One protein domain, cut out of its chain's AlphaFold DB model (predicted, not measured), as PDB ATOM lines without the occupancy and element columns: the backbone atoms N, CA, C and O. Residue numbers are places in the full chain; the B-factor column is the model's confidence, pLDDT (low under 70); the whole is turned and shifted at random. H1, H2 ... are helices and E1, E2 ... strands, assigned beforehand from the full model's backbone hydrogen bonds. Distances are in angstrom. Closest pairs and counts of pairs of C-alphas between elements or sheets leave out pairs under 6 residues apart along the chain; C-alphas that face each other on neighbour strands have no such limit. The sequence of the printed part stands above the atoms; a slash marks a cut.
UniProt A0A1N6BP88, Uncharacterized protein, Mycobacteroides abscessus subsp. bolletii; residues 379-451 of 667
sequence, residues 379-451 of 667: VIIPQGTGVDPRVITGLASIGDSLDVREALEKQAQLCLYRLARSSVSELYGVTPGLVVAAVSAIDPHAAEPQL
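Overview. This is residues 379 to 451 of the 667 residues of an uncharacterized protein of Mycobacteroides abscessus subsp. bolletii (UniProt A0A1N6BP88). One long helix, H2, makes the backbone of a rod, and less regular chain runs along its sides: the stretch with the short helix H1 packs on one part of H2 before the chain turns into it, and after H2 a loop leads back through two short strands, E1 and E2, to residues 445 to 451, which run along H2 again. The two turns stick out at opposite ends of the rod, residues 398 to 403 at one and residues 429 to 434 at the other. The printed part has 73 residues, with two named helices and two named strands in the order H1, H2, E1, E2, and under half of the residues are in these elements. The class is mostly helix, helices holding 29 and strands 6 of the 35 residues in named elements. The whole is loose, with a radius of gyration of the C-alphas of 15.0 A, and spans 54 by 22 by 18 A.

Along the chain. The printed part begins at Val 379, with its C-alpha at (201.846, 186.631, 59.625). H1 is residues 389 to 393, beginning with C-alpha 389 at (212.934, 181.722, 72.051). H2 is residues 402 to 425, 34.8 A from first to last C-alpha, from (230.113, 178.476, 65.641) to (195.921, 172.200, 66.670). E1 is residues 434 to 436, and E2 is residues 438 to 440, ending with C-alpha 440 at (202.381, 181.426, 62.003).

Arrangement. H1 and H2 touch, with 13 pairs of C-alphas within 8 A, H2 doing so with residues 405 to 416 alone. Their closest C-alphas are those of Pro 389 and Ala 412, 4.9 A apart. In H1 and H2 every O i to N i+4 pair is within hydrogen-bond range. The closest C-alphas of H2 and E2 are those of Ala 420 and Ser 440, 5.9 A apart. H2 and E1 are apart, and H1 is apart from E1 and E2. E1 runs on into E2 at 38 degrees across a break of 1 residue, and the two meet only through their link. E1 and E2 pair with no named strand, but residues 379 to 380 pair in parallel with residues 439 to 440 of E2.

Size, cuts and confidence. The C-alphas farthest apart are those of Gly 399 and Pro 432, 53.7 A. Without the stretches that stand free, the body has 61 residues and spans 42 by 22 by 17 A. The printed part has no cut. The link from E1 to E2 is tight, and those from H1 to H2 and from H2 to E1 are short, each with 8 residues. The mean pLDDT of the printed part is 88.6, and residues 425 to 427 and 429 to 430 are under 70.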
ATOM      1  N   VAL A 379     200.758 187.592  59.424       94.25
ATOM      2  CA  VAL A 379     201.846 186.631  59.625       94.25
ATOM      3  C   VAL A 379     202.595 187.001  60.901       94.25
ATOM      4  O   VAL A 379     203.226 188.056  60.955       94.25
ATOM      5  N   ILE A 380     202.527 186.145  61.922       94.19
ATOM      6  CA  ILE A 380     203.051 186.424  63.267       94.19
ATOM      7  C   ILE A 380     204.071 185.360  63.666       94.19
ATOM      8  O   ILE A 380     203.859 184.165  63.465       94.19
ATOM      9  N   ILE A 381     205.198 185.788  64.242       93.19
ATOM     10  CA  ILE A 381     206.154 184.864  64.865       93.19
ATOM     11  C   ILE A 381     205.522 184.352  66.166       93.19
ATOM     12  O   ILE A 381     205.191 185.179  67.025       93.19
ATOM     13  N   PRO A 382     205.353 183.027  66.320       92.44
ATOM     14  CA  PRO A 382     204.658 182.462  67.462       92.44
ATOM     15  C   PRO A 382     205.439 182.694  68.757       92.44
ATOM     16  O   PRO A 382     206.667 182.594  68.791       92.44
ATOM     17  N   GLN A 383     204.715 182.997  69.829       89.12
ATOM     18  CA  GLN A 383     205.272 183.253  71.153       89.12
ATOM     19  C   GLN A 383     204.280 182.807  72.224       89.12
ATOM     20  O   GLN A 383     203.123 183.198  72.164       89.12
ATOM     21  N   GLY A 384     204.732 182.023  73.203       81.94
ATOM     22  CA  GLY A 384     203.879 181.523  74.283       81.94
ATOM     23  C   GLY A 384     204.139 182.213  75.618       81.94
ATOM     24  O   GLY A 384     205.179 182.850  75.828       81.94
ATOM     25  N   THR A 385     203.215 182.055  76.564       78.12
ATOM     26  CA  THR A 385     203.377 182.619  77.905       78.12
ATOM     27  C   THR A 385     204.540 181.956  78.641       78.12
ATOM     28  O   THR A 385     204.542 180.749  78.864       78.12
ATOM     29  N   GLY A 386     205.550 182.742  79.021       75.44
ATOM     30  CA  GLY A 386     206.767 182.229  79.666       75.44
ATOM     31  C   GLY A 386     207.746 181.526  78.717       75.44
ATOM     32  O   GLY A 386     208.799 181.079  79.162       75.44
ATOM     33  N   VAL A 387     207.441 181.470  77.415       83.75
ATOM     34  CA  VAL A 387     208.277 180.831  76.396       83.75
ATOM     35  C   VAL A 387     208.747 181.891  75.403       83.75
ATOM     36  O   VAL A 387     208.026 182.274  74.481       83.75
ATOM     37  N   ASP A 388     209.973 182.381  75.595       84.50
ATOM     38  CA  ASP A 388     210.608 183.343  74.689       84.50
ATOM     39  C   ASP A 388     211.860 182.728  74.040       84.50
ATOM     40  O   ASP A 388     212.919 182.699  74.664       84.50
ATOM     41  N   PRO A 389     211.792 182.289  72.770       88.88
ATOM     42  CA  PRO A 389     212.934 181.722  72.051       88.88
ATOM     43  C   PRO A 389     214.164 182.642  71.990       88.88
ATOM     44  O   PRO A 389     215.287 182.164  71.831       88.88
ATOM     45  N   ARG A 390     213.991 183.963  72.153       89.50
ATOM     46  CA  ARG A 390     215.098 184.932  72.136       89.50
ATOM     47  C   ARG A 390     216.003 184.815  73.355       89.50
ATOM     48  O   ARG A 390     217.158 185.218  73.280       89.50
ATOM     49  N   VAL A 391     215.517 184.259  74.469       90.88
ATOM     50  CA  VAL A 391     216.380 184.010  75.636       90.88
ATOM     51  C   VAL A 391     217.387 182.901  75.342       90.88
ATOM     52  O   VAL A 391     218.485 182.930  75.882       90.88
ATOM     53  N   ILE A 392     217.041 181.972  74.442       93.69
ATOM     54  CA  ILE A 392     217.904 180.865  74.020       93.69
ATOM     55  C   ILE A 392     219.011 181.404  73.111       93.69
ATOM     56  O   ILE A 392     220.190 181.208  73.391       93.69
ATOM     57  N   THR A 393     218.656 182.150  72.061       91.44
ATOM     58  CA  THR A 393     219.659 182.762  71.171       91.44
ATOM     59  C   THR A 393     220.475 183.844  71.878       91.44
ATOM     60  O   THR A 393     221.654 184.014  71.582       91.44
ATOM     61  N   GLY A 394     219.893 184.526  72.868       91.75
ATOM     62  CA  GLY A 394     220.570 185.513  73.710       91.75
ATOM     63  C   GLY A 394     221.657 184.947  74.634       91.75
ATOM     64  O   GLY A 394     222.445 185.726  75.166       91.75
ATOM     65  N   LEU A 395     221.740 183.622  74.810       92.00
ATOM     66  CA  LEU A 395     222.860 182.976  75.512       92.00
ATOM     67  C   LEU A 395     224.169 183.046  74.718       92.00
ATOM     68  O   LEU A 395     225.246 182.967  75.308       92.00
ATOM     69  N   ALA A 396     224.081 183.169  73.394       90.50
ATOM     70  CA  ALA A 396     225.242 183.259  72.530       90.50
ATOM     71  C   ALA A 396     225.837 184.671  72.529       90.50
ATOM     72  O   ALA A 396     225.156 185.679  72.336       90.50
ATOM     73  N   SER A 397     227.156 184.734  72.633       88.81
ATOM     74  CA  SER A 397     227.975 185.909  72.379       88.81
ATOM     75  C   SER A 397     228.718 185.771  71.047       88.81
ATOM     76  O   SER A 397     228.942 184.677  70.531       88.81
ATOM     77  N   ILE A 398     229.169 186.896  70.482       86.31
ATOM     78  CA  ILE A 398     229.978 186.902  69.245       86.31
ATOM     79  C   ILE A 398     231.300 186.125  69.425       86.31
ATOM     80  O   ILE A 398     231.874 185.659  68.443       86.31
ATOM     81  N   GLY A 399     231.783 185.989  70.666       88.56
ATOM     82  CA  GLY A 399     233.006 185.253  70.992       88.56
ATOM     83  C   GLY A 399     232.840 183.735  71.061       88.56
ATOM     84  O   GLY A 399     233.854 183.038  71.102       88.56
ATOM     85  N   ASP A 400     231.608 183.223  71.059       93.12
ATOM     86  CA  ASP A 400     231.346 181.789  71.172       93.12
ATOM     87  C   ASP A 400     231.596 181.047  69.857       93.12
ATOM     88  O   ASP A 400     231.494 181.604  68.751       93.12
ATOM     89  N   SER A 401     231.927 179.757  69.977       94.12
ATOM     90  CA  SER A 401     232.176 178.901  68.818       94.12
ATOM     91  C   SER A 401     230.958 178.859  67.896       94.12
ATOM     92  O   SER A 401     229.816 179.052  68.321       94.12
ATOM     93  N   LEU A 402     231.202 178.623  66.604       94.19
ATOM     94  CA  LEU A 402     230.113 178.476  65.641       94.19
ATOM     95  C   LEU A 402     229.161 177.348  66.063       94.19
ATOM     96  O   LEU A 402     227.959 177.574  66.087       94.19
ATOM     97  N   ASP A 403     229.707 176.214  66.506       94.75
ATOM     98  CA  ASP A 403     228.932 175.046  66.932       94.75
ATOM     99  C   ASP A 403     227.955 175.362  68.080       94.75
ATOM    100  O   ASP A 403     226.791 174.979  68.020       94.75
ATOM    101  N   VAL A 404     228.384 176.119  69.102       95.00
ATOM    102  CA  VAL A 404     227.502 176.514  70.219       95.00
ATOM    103  C   VAL A 404     226.391 177.443  69.731       95.00
ATOM    104  O   VAL A 404     225.233 177.286  70.116       95.00
ATOM    105  N   ARG A 405     226.725 178.400  68.857       95.56
ATOM    106  CA  ARG A 405     225.740 179.334  68.295       95.56
ATOM    107  C   ARG A 405     224.712 178.612  67.426       95.56
ATOM    108  O   ARG A 405     223.526 178.904  67.540       95.56
ATOM    109  N   GLU A 406     225.146 177.658  66.606       95.88
ATOM    110  CA  GLU A 406     224.263 176.829  65.781       95.88
ATOM    111  C   GLU A 406     223.377 175.911  66.635       95.88
ATOM    112  O   GLU A 406     222.180 175.809  66.368       95.88
ATOM    113  N   ALA A 407     223.914 175.312  67.702       97.56
ATOM    114  CA  ALA A 407     223.136 174.497  68.634       97.56
ATOM    115  C   ALA A 407     222.035 175.313  69.340       97.56
ATOM    116  O   ALA A 407     220.883 174.880  69.397       97.56
ATOM    117  N   LEU A 408     222.362 176.513  69.835       96.94
ATOM    118  CA  LEU A 408     221.400 177.419  70.478       96.94
ATOM    119  C   LEU A 408     220.326 177.914  69.501       96.94
ATOM    120  O   LEU A 408     219.142 177.918  69.838       96.94
ATOM    121  N   GLU A 409     220.713 178.283  68.280       96.06
ATOM    122  CA  GLU A 409     219.778 178.675  67.221       96.06
ATOM    123  C   GLU A 409     218.814 177.528  66.884       96.06
ATOM    124  O   GLU A 409     217.601 177.718  66.817       96.06
ATOM    125  N   LYS A 410     219.330 176.305  66.758       97.06
ATOM    126  CA  LYS A 410     218.524 175.109  66.499       97.06
ATOM    127  C   LYS A 410     217.564 174.783  67.648       97.06
ATOM    128  O   LYS A 410     216.425 174.396  67.395       97.06
ATOM    129  N   GLN A 411     217.980 174.990  68.899       97.06
ATOM    130  CA  GLN A 411     217.105 174.876  70.073       97.06
ATOM    131  C   GLN A 411     215.997 175.942  70.069       97.06
ATOM    132  O   GLN A 411     214.844 175.640  70.382       97.06
ATOM    133  N   ALA A 412     216.306 177.176  69.665       95.69
ATOM    134  CA  ALA A 412     215.306 178.229  69.511       95.69
ATOM    135  C   ALA A 412     214.312 177.920  68.378       95.69
ATOM    136  O   ALA A 412     213.109 178.128  68.539       95.69
ATOM    137  N   GLN A 413     214.786 177.356  67.264       95.12
ATOM    138  CA  GLN A 413     213.935 176.895  66.163       95.12
ATOM    139  C   GLN A 413     213.015 175.746  66.581       95.12
ATOM    140  O   GLN A 413     211.847 175.747  66.200       95.12
ATOM    141  N   LEU A 414     213.496 174.797  67.391       95.44
ATOM    142  CA  LEU A 414     212.659 173.739  67.967       95.44
ATOM    143  C   LEU A 414     211.539 174.323  68.844       95.44
ATOM    144  O   LEU A 414     210.378 173.931  68.717       95.44
ATOM    145  N   CYS A 415     211.873 175.297  69.693       94.19
ATOM    146  CA  CYS A 415     210.905 176.007  70.526       94.19
ATOM    147  C   CYS A 415     209.832 176.710  69.668       94.19
ATOM    148  O   CYS A 415     208.636 176.475  69.843       94.19
ATOM    149  N   LEU A 416     210.258 177.489  68.666       94.25
ATOM    150  CA  LEU A 416     209.372 178.162  67.710       94.25
ATOM    151  C   LEU A 416     208.482 177.188  66.927       94.25
ATOM    152  O   LEU A 416     207.289 177.443  66.766       94.25
ATOM    153  N   TYR A 417     209.041 176.072  66.456       94.19
ATOM    154  CA  TYR A 417     208.302 175.030  65.744       94.19
ATOM    155  C   TYR A 417     207.161 174.468  66.597       94.19
ATOM    156  O   TYR A 417     206.034 174.335  66.119       94.19
ATOM    157  N   ARG A 418     207.419 174.172  67.875       92.06
ATOM    158  CA  ARG A 418     206.393 173.631  68.779       92.06
ATOM    159  C   ARG A 418     205.301 174.644  69.095       92.06
ATOM    160  O   ARG A 418     204.133 174.265  69.084       92.06
ATOM    161  N   LEU A 419     205.668 175.912  69.295       91.75
ATOM    162  CA  LEU A 419     204.696 176.996  69.451       91.75
ATOM    163  C   LEU A 419     203.818 177.148  68.198       91.75
ATOM    164  O   LEU A 419     202.606 177.281  68.325       91.75
ATOM    165  N   ALA A 420     204.403 177.070  66.997       91.81
ATOM    166  CA  ALA A 420     203.658 177.103  65.735       91.81
ATOM    167  C   ALA A 420     202.706 175.907  65.590       91.81
ATOM    168  O   ALA A 420     201.568 176.044  65.139       91.81
ATOM    169  N   ARG A 421     203.180 174.712  65.961       90.62
ATOM    170  CA  ARG A 421     202.423 173.466  65.852       90.62
ATOM    171  C   ARG A 421     201.210 173.449  66.780       90.62
ATOM    172  O   ARG A 421     200.154 172.982  66.355       90.62
ATOM    173  N   SER A 422     201.326 173.975  68.001       86.06
ATOM    174  CA  SER A 422     200.176 174.073  68.908       86.06
ATOM    175  C   SER A 422     199.122 175.061  68.396       86.06
ATOM    176  O   SER A 422     197.935 174.757  68.467       86.06
ATOM    177  N   SER A 423     199.525 176.173  67.764       82.50
ATOM    178  CA  SER A 423     198.583 177.130  67.160       82.50
ATOM    179  C   SER A 423     197.685 176.492  66.090       82.50
ATOM    180  O   SER A 423     196.517 176.850  65.966       82.50
ATOM    181  N   VAL A 424     198.201 175.532  65.311       75.00
ATOM    182  CA  VAL A 424     197.406 174.830  64.284       75.00
ATOM    183  C   VAL A 424     196.441 173.815  64.891       75.00
ATOM    184  O   VAL A 424     195.354 173.617  64.349       75.00
ATOM    185  N   SER A 425     196.800 173.180  66.012       61.94
ATOM    186  CA  SER A 425     195.921 172.200  66.670       61.94
ATOM    187  C   SER A 425     194.648 172.808  67.261       61.94
ATOM    188  O   SER A 425     193.692 172.082  67.513       61.94
ATOM    189  N   GLU A 426     194.619 174.129  67.432       64.88
ATOM    190  CA  GLU A 426     193.477 174.879  67.961       64.88
ATOM    191  C   GLU A 426     192.583 175.485  66.880       64.88
ATOM    192  O   GLU A 426     191.635 176.208  67.193       64.88
ATOM    193  N   LEU A 427     192.878 175.252  65.598       62.53
ATOM    194  CA  LEU A 427     192.076 175.825  64.529       62.53
ATOM    195  C   LEU A 427     190.675 175.213  64.546       62.53
ATOM    196  O   LEU A 427     190.439 174.116  64.041       62.53
ATOM    197  N   TYR A 428     189.735 175.976  65.093       70.38
ATOM    198  CA  TYR A 428     188.320 175.825  64.804       70.38
ATOM    199  C   TYR A 428     188.114 175.847  63.286       70.38
ATOM    200  O   TYR A 428     188.795 176.592  62.570       70.38
ATOM    201  N   GLY A 429     187.177 175.039  62.787       65.62
ATOM    202  CA  GLY A 429     186.819 175.061  61.372       65.62
ATOM    203  C   GLY A 429     186.457 176.487  60.963       65.62
ATOM    204  O   GLY A 429     185.560 177.094  61.555       65.62
ATOM    205  N   VAL A 430     187.174 177.049  59.983       69.25
ATOM    206  CA  VAL A 430     186.862 178.383  59.460       69.25
ATOM    207  C   VAL A 430     185.476 178.315  58.847       69.25
ATOM    208  O   VAL A 430     185.259 177.624  57.855       69.25
ATOM    209  N   THR A 431     184.533 179.033  59.437       73.19
ATOM    210  CA  THR A 431     183.145 179.057  58.983       73.19
ATOM    211  C   THR A 431     182.603 180.482  59.050       73.19
ATOM    212  O   THR A 431     183.196 181.320  59.731       73.19
ATOM    213  N   PRO A 432     181.492 180.805  58.358       80.00
ATOM    214  CA  PRO A 432     180.897 182.135  58.450       80.00
ATOM    215  C   PRO A 432     180.691 182.570  59.908       80.00
ATOM    216  O   PRO A 432     180.112 181.824  60.704       80.00
ATOM    217  N   GLY A 433     181.188 183.757  60.256       85.25
ATOM    218  CA  GLY A 433     181.223 184.294  61.613       85.25
ATOM    219  C   GLY A 433     182.541 184.094  62.370       85.25
ATOM    220  O   GLY A 433     182.780 184.796  63.351       85.25
ATOM    221  N   LEU A 434     183.407 183.174  61.940       87.38
ATOM    222  CA  LEU A 434     184.654 182.808  62.619       87.38
ATOM    223  C   LEU A 434     185.791 182.700  61.596       87.38
ATOM    224  O   LEU A 434     185.930 181.689  60.902       87.38
ATOM    225  N   VAL A 435     186.624 183.738  61.515       88.06
ATOM    226  CA  VAL A 435     187.740 183.799  60.561       88.06
ATOM    227  C   VAL A 435     189.075 183.854  61.281       88.06
ATOM    228  O   VAL A 435     189.226 184.546  62.279       88.06
ATOM    229  N   VAL A 436     190.074 183.145  60.764       89.69
ATOM    230  CA  VAL A 436     191.430 183.174  61.326       89.69
ATOM    231  C   VAL A 436     192.085 184.515  61.003       89.69
ATOM    232  O   VAL A 436     192.220 184.882  59.839       89.69
ATOM    233  N   ALA A 437     192.504 185.240  62.037       92.88
ATOM    234  CA  ALA A 437     193.109 186.561  61.910       92.88
ATOM    235  C   ALA A 437     194.640 186.533  61.848       92.88
ATOM    236  O   ALA A 437     195.245 187.518  61.420       92.88
ATOM    237  N   ALA A 438     195.259 185.418  62.239       93.00
ATOM    238  CA  ALA A 438     196.704 185.252  62.231       93.00
ATOM    239  C   ALA A 438     197.136 183.854  61.794       93.00
ATOM    240  O   ALA A 438     196.495 182.853  62.109       93.00
ATOM    241  N   VAL A 439     198.269 183.799  61.103       91.75
ATOM    242  CA  VAL A 439     198.974 182.571  60.735       91.75
ATOM    243  C   VAL A 439     200.418 182.649  61.216       91.75
ATOM    244  O   VAL A 439     201.009 183.728  61.295       91.75
ATOM    245  N   SER A 440     200.996 181.497  61.542       92.88
ATOM    246  CA  SER A 440     202.381 181.426  62.003       92.88
ATOM    247  C   SER A 440     203.358 181.778  60.874       92.88
ATOM    248  O   SER A 440     203.232 181.293  59.750       92.88
ATOM    249  N   ALA A 441     204.375 182.581  61.191       93.88
ATOM    250  CA  ALA A 441     205.532 182.836  60.328       93.88
ATOM    251  C   ALA A 441     206.453 181.609  60.187       93.88
ATOM    252  O   ALA A 441     207.293 181.555  59.290       93.88
ATOM    253  N   ILE A 442     206.313 180.647  61.098       93.81
ATOM    254  CA  ILE A 442     207.044 179.380  61.130       93.81
ATOM    255  C   ILE A 442     206.128 178.297  60.574       93.81
ATOM    256  O   ILE A 442     204.997 178.175  61.042       93.81
ATOM    257  N   ASP A 443     206.616 177.514  59.610       89.00
ATOM    258  CA  ASP A 443     205.852 176.420  59.008       89.00
ATOM    259  C   ASP A 443     205.645 175.279  60.027       89.00
ATOM    260  O   ASP A 443     206.606 174.587  60.380       89.00
ATOM    261  N   PRO A 444     204.407 175.051  60.499       87.81
ATOM    262  CA  PRO A 444     204.106 174.011  61.479       87.81
ATOM    263  C   PRO A 444     204.101 172.601  60.866       87.81
ATOM    264  O   PRO A 444     204.089 171.611  61.600       87.81
ATOM    265  N   HIS A 445     204.113 172.489  59.535       87.50
ATOM    266  CA  HIS A 445     204.159 171.223  58.802       87.50
ATOM    267  C   HIS A 445     205.577 170.827  58.378       87.50
ATOM    268  O   HIS A 445     205.775 169.725  57.859       87.50
ATOM    269  N   ALA A 446     206.567 171.690  58.622       89.38
ATOM    270  CA  ALA A 446     207.967 171.368  58.408       89.38
ATOM    271  C   ALA A 446     208.428 170.211  59.313       89.38
ATOM    272  O   ALA A 446     207.788 169.852  60.308       89.38
ATOM    273  N   ALA A 447     209.574 169.622  58.966       92.00
ATOM    274  CA  ALA A 447     210.218 168.638  59.823       92.00
ATOM    275  C   ALA A 447     210.622 169.285  61.157       92.00
ATOM    276  O   ALA A 447     211.258 170.340  61.163       92.00
ATOM    277  N   GLU A 448     210.276 168.639  62.272       93.38
ATOM    278  CA  GLU A 448     210.662 169.106  63.604       93.38
ATOM    279  C   GLU A 448     212.196 169.166  63.719       93.38
ATOM    280  O   GLU A 448     212.859 168.155  63.452       93.38
ATOM    281  N   PRO A 449     212.787 170.303  64.129       94.75
ATOM    282  CA  PRO A 449     214.228 170.401  64.345       94.75
ATOM    283  C   PRO A 449     214.716 169.404  65.410       94.75
ATOM    284  O   PRO A 449     214.196 169.363  66.517       94.75
ATOM    285  N   GLN A 450     215.744 168.611  65.100       93.94
ATOM    286  CA  GLN A 450     216.272 167.589  66.017       93.94
ATOM    287  C   GLN A 450     217.708 167.893  66.432       93.94
ATOM    288  O   GLN A 450     218.618 167.814  65.602       93.94
ATOM    289  N   LEU A 451     217.929 168.208  67.710       96.44
ATOM    290  CA  LEU A 451     219.273 168.354  68.265       96.44
ATOM    291  C   LEU A 451     219.926 166.983  68.481       96.44
ATOM    292  O   LEU A 451     219.339 166.066  69.055       96.44
TER     293      LEU A 451